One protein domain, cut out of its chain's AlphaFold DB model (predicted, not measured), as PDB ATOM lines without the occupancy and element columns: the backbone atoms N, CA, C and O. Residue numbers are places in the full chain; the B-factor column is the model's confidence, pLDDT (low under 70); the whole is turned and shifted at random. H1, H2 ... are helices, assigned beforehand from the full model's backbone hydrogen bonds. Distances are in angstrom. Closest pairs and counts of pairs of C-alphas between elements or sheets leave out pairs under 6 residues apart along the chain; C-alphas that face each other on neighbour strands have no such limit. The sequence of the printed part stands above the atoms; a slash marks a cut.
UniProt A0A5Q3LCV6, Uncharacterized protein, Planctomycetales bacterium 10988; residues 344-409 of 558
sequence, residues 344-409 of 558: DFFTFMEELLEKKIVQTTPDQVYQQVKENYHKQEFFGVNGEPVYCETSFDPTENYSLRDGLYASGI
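This is residues 344 to 409 of the 558 residues of an uncharacterized protein of Planctomycetales bacterium 10988 (UniProt A0A5Q3LCV6). H3 packs across H2, the longest helix, while H1 meets the first residues of H2, 362 to 363, at a corner and also packs on H3, and beyond the last residue of H2 the link of residues 376 to 398 runs out as a thin arm and folds back to H3. The 66 printed residues have named helices H1, H2, H3 in that order and no named strand: all helix, with under half of the residues, 32, in them. The whole is only just loose, close to compact, with a radius of gyration of the C-alphas of 13.3 A, and spans 45 by 19 by 15 A.

H1, residues 345 to 354, touches residues 362 to 363 alone of H2, residues 362 to 375, at a steep tilt of 50 degrees, opposite ways; the closest C-alphas, of Met 349 and Pro 362, are 5.2 A apart. H3, residues 399 to 406, touches H1 at a steep tilt of 50 degrees, the same way, closest at the C-alphas of Phe 345 and Leu 400, 5.9 A. H2 and H3 touch, about perpendicular at 86 degrees, closest at the C-alphas of Val 369 and Ala 406, 5.8 A. In H1, H2 and H3 every O i to N i+4 pair is within hydrogen-bond range.

H1 begins at C-alpha 345 (-17.766, 21.187, 1.241) and is 14.2 A long. H2 is 20.0 A long. H3, 10.3 A, ends at C-alpha 406 (-9.135, 20.205, -7.204).

The C-alphas of Glu 354 and Asn 382, the two farthest apart, are 45.0 A apart. The printed part has no cut; the link H2 to H3 is long. Residues 373 to 391 have pLDDT under 70.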
ATOM      1  N   ASP A 344     -21.875  22.460   3.642       89.75
ATOM      2  CA  ASP A 344     -20.431  22.328   3.721       89.75
ATOM      3  C   ASP A 344     -19.867  21.800   2.393       89.75
ATOM      4  O   ASP A 344     -20.597  21.447   1.456       89.75
ATOM      5  N   PHE A 345     -18.540  21.752   2.334       91.19
ATOM      6  CA  PHE A 345     -17.766  21.187   1.241       91.19
ATOM      7  C   PHE A 345     -18.215  19.770   0.870       91.19
ATOM      8  O   PHE A 345     -18.416  19.483  -0.307       91.19
ATOM      9  N   PHE A 346     -18.364  18.872   1.848       93.62
ATOM     10  CA  PHE A 346     -18.621  17.456   1.577       93.62
ATOM     11  C   PHE A 346     -19.992  17.258   0.943       93.62
ATOM     12  O   PHE A 346     -20.101  16.570  -0.070       93.62
ATOM     13  N   THR A 347     -21.002  17.947   1.469       94.12
ATOM     14  CA  THR A 347     -22.364  17.951   0.934       94.12
ATOM     15  C   THR A 347     -22.383  18.505  -0.490       94.12
ATOM     16  O   THR A 347     -23.009  17.927  -1.375       94.12
ATOM     17  N   PHE A 348     -21.663  19.604  -0.754       94.75
ATOM     18  CA  PHE A 348     -21.547  20.150  -2.109       94.75
ATOM     19  C   PHE A 348     -20.896  19.164  -3.082       94.75
ATOM     20  O   PHE A 348     -21.423  18.923  -4.170       94.75
ATOM     21  N   MET A 349     -19.763  18.579  -2.689       96.50
ATOM     22  CA  MET A 349     -19.035  17.630  -3.526       96.50
ATOM     23  C   MET A 349     -19.841  16.352  -3.778       96.50
ATOM     24  O   MET A 349     -19.792  15.808  -4.883       96.50
ATOM     25  N   GLU A 350     -20.615  15.890  -2.797       96.50
ATOM     26  CA  GLU A 350     -21.513  14.747  -2.948       96.50
ATOM     27  C   GLU A 350     -22.642  15.057  -3.939       96.50
ATOM     28  O   GLU A 350     -22.865  14.285  -4.869       96.50
ATOM     29  N   GLU A 351     -23.265  16.235  -3.863       97.00
ATOM     30  CA  GLU A 351     -24.292  16.642  -4.832       97.00
ATOM     31  C   GLU A 351     -23.742  16.815  -6.258       97.00
ATOM     32  O   GLU A 351     -24.427  16.490  -7.239       97.00
ATOM     33  N   LEU A 352     -22.499  17.288  -6.407       96.69
ATOM     34  CA  LEU A 352     -21.815  17.309  -7.704       96.69
ATOM     35  C   LEU A 352     -21.600  15.889  -8.249       96.69
ATOM     36  O   LEU A 352     -21.804  15.658  -9.448       96.69
ATOM     37  N   LEU A 353     -21.206  14.945  -7.391       96.88
ATOM     38  CA  LEU A 353     -20.992  13.544  -7.756       96.88
ATOM     39  C   LEU A 353     -22.313  12.861  -8.142       96.88
ATOM     40  O   LEU A 353     -22.398  12.236  -9.201       96.88
ATOM     41  N   GLU A 354     -23.375  13.040  -7.354       97.12
ATOM     42  CA  GLU A 354     -24.716  12.507  -7.627       97.12
ATOM     43  C   GLU A 354     -25.272  13.000  -8.970       97.12
ATOM     44  O   GLU A 354     -25.849  12.232  -9.749       97.12
ATOM     45  N   LYS A 355     -25.054  14.283  -9.293       96.56
ATOM     46  CA  LYS A 355     -25.440  14.858 -10.591       96.56
ATOM     47  C   LYS A 355     -24.513  14.447 -11.737       96.56
ATOM     48  O   LYS A 355     -24.825  14.735 -12.902       96.56
ATOM     49  N   LYS A 356     -23.426  13.725 -11.451       95.56
ATOM     50  CA  LYS A 356     -22.386  13.329 -12.411       95.56
ATOM     51  C   LYS A 356     -21.726  14.542 -13.072       95.56
ATOM     52  O   LYS A 356     -21.515  14.542 -14.283       95.56
ATOM     53  N   ILE A 357     -21.507  15.605 -12.298       95.25
ATOM     54  CA  ILE A 357     -20.717  16.772 -12.715       95.25
ATOM     55  C   ILE A 357     -19.231  16.477 -12.487       95.25
ATOM     56  O   ILE A 357     -18.414  16.759 -13.357       95.25
ATOM     57  N   VAL A 358     -18.903  15.839 -11.363       94.06
ATOM     58  CA  VAL A 358     -17.570  15.291 -11.072       94.06
ATOM     59  C   VAL A 358     -17.615  13.763 -11.040       94.06
ATOM     60  O   VAL A 358     -18.689  13.163 -10.953       94.06
ATOM     61  N   GLN A 359     -16.444  13.130 -11.130       91.75
ATOM     62  CA  GLN A 359     -16.284  11.669 -11.025       91.75
ATOM     63  C   GLN A 359     -15.542  11.244  -9.750       91.75
ATOM     64  O   GLN A 359     -15.534  10.066  -9.401       91.75
ATOM     65  N   THR A 360     -14.902  12.194  -9.071       91.75
ATOM     66  CA  THR A 360     -14.111  11.991  -7.859       91.75
ATOM     67  C   THR A 360     -14.992  12.063  -6.617       91.75
ATOM     68  O   THR A 360     -15.928  12.857  -6.542       91.75
ATOM     69  N   THR A 361     -14.688  11.225  -5.627       95.25
ATOM     70  CA  THR A 361     -15.402  11.244  -4.341       95.25
ATOM     71  C   THR A 361     -15.027  12.478  -3.512       95.25
ATOM     72  O   THR A 361     -13.898  12.964  -3.647       95.25
ATOM     73  N   PRO A 362     -15.910  12.965  -2.617       94.94
ATOM     74  CA  PRO A 362     -15.605  14.095  -1.736       94.94
ATOM     75  C   PRO A 362     -14.290  13.931  -0.963       94.94
ATOM     76  O   PRO A 362     -13.493  14.863  -0.911       94.94
ATOM     77  N   ASP A 363     -14.009  12.731  -0.447       92.31
ATOM     78  CA  ASP A 363     -12.772  12.438   0.288       92.31
ATOM     79  C   ASP A 363     -11.518  12.564  -0.583       92.31
ATOM     80  O   ASP A 363     -10.505  13.107  -0.144       92.31
ATOM     81  N   GLN A 364     -11.568  12.084  -1.828       92.12
ATOM     82  CA  GLN A 364     -10.445  12.211  -2.760       92.12
ATOM     83  C   GLN A 364     -10.176  13.675  -3.101       92.12
ATOM     84  O   GLN A 364      -9.021  14.099  -3.113       92.12
ATOM     85  N   VAL A 365     -11.236  14.452  -3.334       91.56
ATOM     86  CA  VAL A 365     -11.111  15.888  -3.605       91.56
ATOM     87  C   VAL A 365     -10.565  16.607  -2.375       91.56
ATOM     88  O   VAL A 365      -9.638  17.396  -2.505       91.56
ATOM     89  N   TYR A 366     -11.042  16.276  -1.173       88.88
ATOM     90  CA  TYR A 366     -10.519  16.818   0.082       88.88
ATOM     91  C   TYR A 366      -9.015  16.556   0.253       88.88
ATOM     92  O   TYR A 366      -8.265  17.470   0.598       88.88
ATOM     93  N   GLN A 367      -8.541  15.333  -0.027       84.38
ATOM     94  CA  GLN A 367      -7.101  15.043   0.007       84.38
ATOM     95  C   GLN A 367      -6.335  15.872  -1.025       84.38
ATOM     96  O   GLN A 367      -5.309  16.456  -0.683       84.38
ATOM     97  N   GLN A 368      -6.856  16.002  -2.247       84.25
ATOM     98  CA  GLN A 368      -6.227  16.817  -3.286       84.25
ATOM     99  C   GLN A 368      -6.150  18.297  -2.889       84.25
ATOM    100  O   GLN A 368      -5.123  18.938  -3.105       84.25
ATOM    101  N   VAL A 369      -7.201  18.840  -2.266       83.25
ATOM    102  CA  VAL A 369      -7.195  20.209  -1.741       83.25
ATOM    103  C   VAL A 369      -6.126  20.359  -0.665       83.25
ATOM    104  O   VAL A 369      -5.306  21.273  -0.745       83.25
ATOM    105  N   LYS A 370      -6.058  19.439   0.302       77.31
ATOM    106  CA  LYS A 370      -5.013  19.472   1.334       77.31
ATOM    107  C   LYS A 370      -3.615  19.418   0.738       77.31
ATOM    108  O   LYS A 370      -2.751  20.192   1.142       77.31
ATOM    109  N   GLU A 371      -3.388  18.543  -0.236       72.44
ATOM    110  CA  GLU A 371      -2.122  18.485  -0.960       72.44
ATOM    111  C   GLU A 371      -1.800  19.810  -1.657       72.44
ATOM    112  O   GLU A 371      -0.656  20.255  -1.594       72.44
ATOM    113  N   ASN A 372      -2.784  20.459  -2.286       71.62
ATOM    114  CA  ASN A 372      -2.603  21.754  -2.943       71.62
ATOM    115  C   ASN A 372      -2.262  22.862  -1.930       71.62
ATOM    116  O   ASN A 372      -1.321  23.619  -2.158       71.62
ATOM    117  N   TYR A 373      -2.945  22.911  -0.782       66.12
ATOM    118  CA  TYR A 373      -2.653  23.853   0.309       66.12
ATOM    119  C   TYR A 373      -1.257  23.646   0.908       66.12
ATOM    120  O   TYR A 373      -0.559  24.614   1.200       66.12
ATOM    121  N   HIS A 374      -0.800  22.396   1.040       56.75
ATOM    122  CA  HIS A 374       0.573  22.106   1.467       56.75
ATOM    123  C   HIS A 374       1.635  22.629   0.487       56.75
ATOM    124  O   HIS A 374       2.792  22.789   0.876       56.75
ATOM    125  N   LYS A 375       1.250  22.904  -0.763       56.00
ATOM    126  CA  LYS A 375       2.141  23.318  -1.849       56.00
ATOM    127  C   LYS A 375       2.074  24.821  -2.174       56.00
ATOM    128  O   LYS A 375       2.912  25.276  -2.946       56.00
ATOM    129  N   GLN A 376       1.129  25.589  -1.621       53.03
ATOM    130  CA  GLN A 376       0.997  27.028  -1.897       53.03
ATOM    131  C   GLN A 376       1.930  27.888  -1.026       53.03
ATOM    132  O   GLN A 376       1.980  27.766   0.201       53.03
ATOM    133  N   GLU A 377       2.654  28.796  -1.681       46.53
ATOM    134  CA  GLU A 377       3.486  29.830  -1.067       46.53
ATOM    135  C   GLU A 377       2.735  31.169  -1.147       46.53
ATOM    136  O   GLU A 377       2.426  31.633  -2.243       46.53
ATOM    137  N   PHE A 378       2.425  31.800  -0.010       48.69
ATOM    138  CA  PHE A 378       1.966  33.193  -0.003       48.69
ATOM    139  C   PHE A 378       3.158  34.097   0.278       48.69
ATOM    140  O   PHE A 378       4.055  33.726   1.027       48.69
ATOM    141  N   PHE A 379       3.158  35.310  -0.260       39.94
ATOM    142  CA  PHE A 379       4.121  36.329   0.140       39.94
ATOM    143  C   PHE A 379       3.456  37.231   1.174       39.94
ATOM    144  O   PHE A 379       2.426  37.851   0.919       39.94
ATOM    145  N   GLY A 380       4.023  37.289   2.376       36.88
ATOM    146  CA  GLY A 380       3.612  38.256   3.382       36.88
ATOM    147  C   GLY A 380       3.856  39.685   2.898       36.88
ATOM    148  O   GLY A 380       4.602  39.918   1.951       36.88
ATOM    149  N   VAL A 381       3.296  40.662   3.611       30.08
ATOM    150  CA  VAL A 381       3.393  42.108   3.301       30.08
ATOM    151  C   VAL A 381       4.843  42.604   3.119       30.08
ATOM    152  O   VAL A 381       5.079  43.622   2.477       30.08
ATOM    153  N   ASN A 382       5.826  41.860   3.631       32.41
ATOM    154  CA  ASN A 382       7.252  42.169   3.529       32.41
ATOM    155  C   ASN A 382       7.980  41.410   2.397       32.41
ATOM    156  O   ASN A 382       9.204  41.445   2.350       32.41
ATOM    157  N   GLY A 383       7.262  40.693   1.525       32.28
ATOM    158  CA  GLY A 383       7.842  39.860   0.462       32.28
ATOM    159  C   GLY A 383       8.412  38.517   0.935       32.28
ATOM    160  O   GLY A 383       9.031  37.809   0.149       32.28
ATOM    161  N   GLU A 384       8.209  38.152   2.204       35.78
ATOM    162  CA  GLU A 384       8.666  36.876   2.766       35.78
ATOM    163  C   GLU A 384       7.648  35.756   2.507       35.78
ATOM    164  O   GLU A 384       6.451  35.992   2.695       35.78
ATOM    165  N   PRO A 385       8.087  34.525   2.198       38.28
ATOM    166  CA  PRO A 385       7.226  33.348   2.152       38.28
ATOM    167  C   PRO A 385       6.479  33.127   3.474       38.28
ATOM    168  O   PRO A 385       7.044  32.766   4.513       38.28
ATOM    169  N   VAL A 386       5.171  33.336   3.450       40.09
ATOM    170  CA  VAL A 386       4.225  32.951   4.484       40.09
ATOM    171  C   VAL A 386       3.481  31.735   3.967       40.09
ATOM    172  O   VAL A 386       2.636  31.815   3.091       40.09
ATOM    173  N   TYR A 387       3.756  30.578   4.548       44.81
ATOM    174  CA  TYR A 387       2.850  29.452   4.386       44.81
ATOM    175  C   TYR A 387       1.661  29.732   5.283       44.81
ATOM    176  O   TYR A 387       1.835  29.924   6.494       44.81
ATOM    177  N   CYS A 388       0.488  29.854   4.684       39.12
ATOM    178  CA  CYS A 388      -0.710  30.070   5.456       39.12
ATOM    179  C   CYS A 388      -0.924  28.825   6.328       39.12
ATOM    180  O   CYS A 388      -1.033  27.711   5.828       39.12
ATOM    181  N   GLU A 389      -0.944  29.011   7.647       38.47
ATOM    182  CA  GLU A 389      -1.472  28.008   8.577       38.47
ATOM    183  C   GLU A 389      -3.006  27.968   8.521       38.47
ATOM    184  O   GLU A 389      -3.623  27.338   9.375       38.47
ATOM    185  N   THR A 390      -3.643  28.633   7.543       48.22
ATOM    186  CA  THR A 390      -5.058  28.418   7.243       48.22
ATOM    187  C   THR A 390      -5.210  26.978   6.783       48.22
ATOM    188  O   THR A 390      -5.043  26.643   5.612       48.22
ATOM    189  N   SER A 391      -5.462  26.107   7.755       58.66
ATOM    190  CA  SER A 391      -6.073  24.814   7.543       58.66
ATOM    191  C   SER A 391      -7.278  25.034   6.645       58.66
ATOM    192  O   SER A 391      -8.145  25.832   6.995       58.66
ATOM    193  N   PHE A 392      -7.312  24.349   5.507       70.81
ATOM    194  CA  PHE A 392      -8.527  24.219   4.722       70.81
ATOM    195  C   PHE A 392      -9.683  23.852   5.663       70.81
ATOM    196  O   PHE A 392      -9.634  22.806   6.324       70.81
ATOM    197  N   ASP A 393     -10.676  24.731   5.757       75.00
ATOM    198  CA  ASP A 393     -11.870  24.507   6.559       75.00
ATOM    199  C   ASP A 393     -13.022  24.129   5.613       75.00
ATOM    200  O   ASP A 393     -13.490  24.969   4.842       75.00
ATOM    201  N   PRO A 394     -13.497  22.868   5.646       81.25
ATOM    202  CA  PRO A 394     -14.572  22.404   4.771       81.25
ATOM    203  C   PRO A 394     -15.919  23.084   5.053       81.25
ATOM    204  O   PRO A 394     -16.880  22.850   4.327       81.25
ATOM    205  N   THR A 395     -16.030  23.875   6.117       76.25
ATOM    206  CA  THR A 395     -17.268  24.557   6.499       76.25
ATOM    207  C   THR A 395     -17.339  26.008   6.023       76.25
ATOM    208  O   THR A 395     -18.349  26.673   6.255       76.25
ATOM    209  N   GLU A 396     -16.285  26.484   5.364       75.44
ATOM    210  CA  GLU A 396     -16.162  27.837   4.829       75.44
ATOM    211  C   GLU A 396     -16.584  27.888   3.354       75.44
ATOM    212  O   GLU A 396     -16.404  26.925   2.609       75.44
ATOM    213  N   ASN A 397     -17.126  29.012   2.886       73.50
ATOM    214  CA  ASN A 397     -17.644  29.144   1.516       73.50
ATOM    215  C   ASN A 397     -16.545  29.082   0.431       73.50
ATOM    216  O   ASN A 397     -16.787  28.534  -0.650       73.50
ATOM    217  N   TYR A 398     -15.330  29.577   0.714       77.12
ATOM    218  CA  TYR A 398     -14.187  29.494  -0.208       77.12
ATOM    219  C   TYR A 398     -13.849  28.044  -0.575       77.12
ATOM    220  O   TYR A 398     -13.417  27.780  -1.699       77.12
ATOM    221  N   SER A 399     -14.146  27.095   0.321       83.56
ATOM    222  CA  SER A 399     -13.832  25.677   0.146       83.56
ATOM    223  C   SER A 399     -14.461  25.055  -1.105       83.56
ATOM    224  O   SER A 399     -13.902  24.105  -1.659       83.56
ATOM    225  N   LEU A 400     -15.586  25.587  -1.612       88.38
ATOM    226  CA  LEU A 400     -16.187  25.064  -2.848       88.38
ATOM    227  C   LEU A 400     -15.307  25.316  -4.052       88.38
ATOM    228  O   LEU A 400     -15.232  24.468  -4.935       88.38
ATOM    229  N   ARG A 401     -14.667  26.484  -4.107       85.81
ATOM    230  CA  ARG A 401     -13.805  26.862  -5.228       85.81
ATOM    231  C   ARG A 401     -12.600  25.947  -5.268       85.81
ATOM    232  O   ARG A 401     -12.297  25.399  -6.324       85.81
ATOM    233  N   ASP A 402     -12.008  25.693  -4.106       85.00
ATOM    234  CA  ASP A 402     -10.924  24.724  -3.973       85.00
ATOM    235  C   ASP A 402     -11.377  23.323  -4.378       85.00
ATOM    236  O   ASP A 402     -10.648  22.626  -5.079       85.00
ATOM    237  N   GLY A 403     -12.596  22.921  -4.005       89.69
ATOM    238  CA  GLY A 403     -13.192  21.652  -4.419       89.69
ATOM    239  C   GLY A 403     -13.385  21.532  -5.927       89.69
ATOM    240  O   GLY A 403     -13.000  20.523  -6.521       89.69
ATOM    241  N   LEU A 404     -13.935  22.564  -6.569       91.75
ATOM    242  CA  LEU A 404     -14.129  22.620  -8.020       91.75
ATOM    243  C   LEU A 404     -12.787  22.600  -8.768       91.75
ATOM    244  O   LEU A 404     -12.636  21.861  -9.746       91.75
ATOM    245  N   TYR A 405     -11.810  23.373  -8.286       88.00
ATOM    246  CA  TYR A 405     -10.458  23.433  -8.840       88.00
ATOM    247  C   TYR A 405      -9.730  22.093  -8.682       88.00
ATOM    248  O   TYR A 405      -9.224  21.537  -9.654       88.00
ATOM    249  N   ALA A 406      -9.744  21.506  -7.482       87.19
ATOM    250  CA  ALA A 406      -9.135  20.205  -7.204       87.19
ATOM    251  C   ALA A 406      -9.822  19.045  -7.942       87.19
ATOM    252  O   ALA A 406      -9.178  18.041  -8.238       87.19
ATOM    253  N   SER A 407     -11.105  19.187  -8.285       89.88
ATOM    254  CA  SER A 407     -11.832  18.236  -9.138       89.88
ATOM    255  C   SER A 407     -11.498  18.375 -10.628       89.88
ATOM    256  O   SER A 407     -11.993  17.592 -11.438       89.88
ATOM    257  N   GLY A 408     -10.689  19.370 -11.008       88.75
ATOM    258  CA  GLY A 408     -10.255  19.590 -12.387       88.75
ATOM    259  C   GLY A 408     -11.365  20.062 -13.326       88.75
ATOM    260  O   GLY A 408     -11.267  19.841 -14.529       88.75
ATOM    261  N   ILE A 409     -12.433  20.666 -12.792       92.31
ATOM    262  CA  ILE A 409     -13.545  21.212 -13.593       92.31
ATOM    263  C   ILE A 409     -13.597  22.739 -13.579       92.31
ATOM    264  O   ILE A 409     -14.439  23.316 -14.260       92.31
TER     265      ILE A 409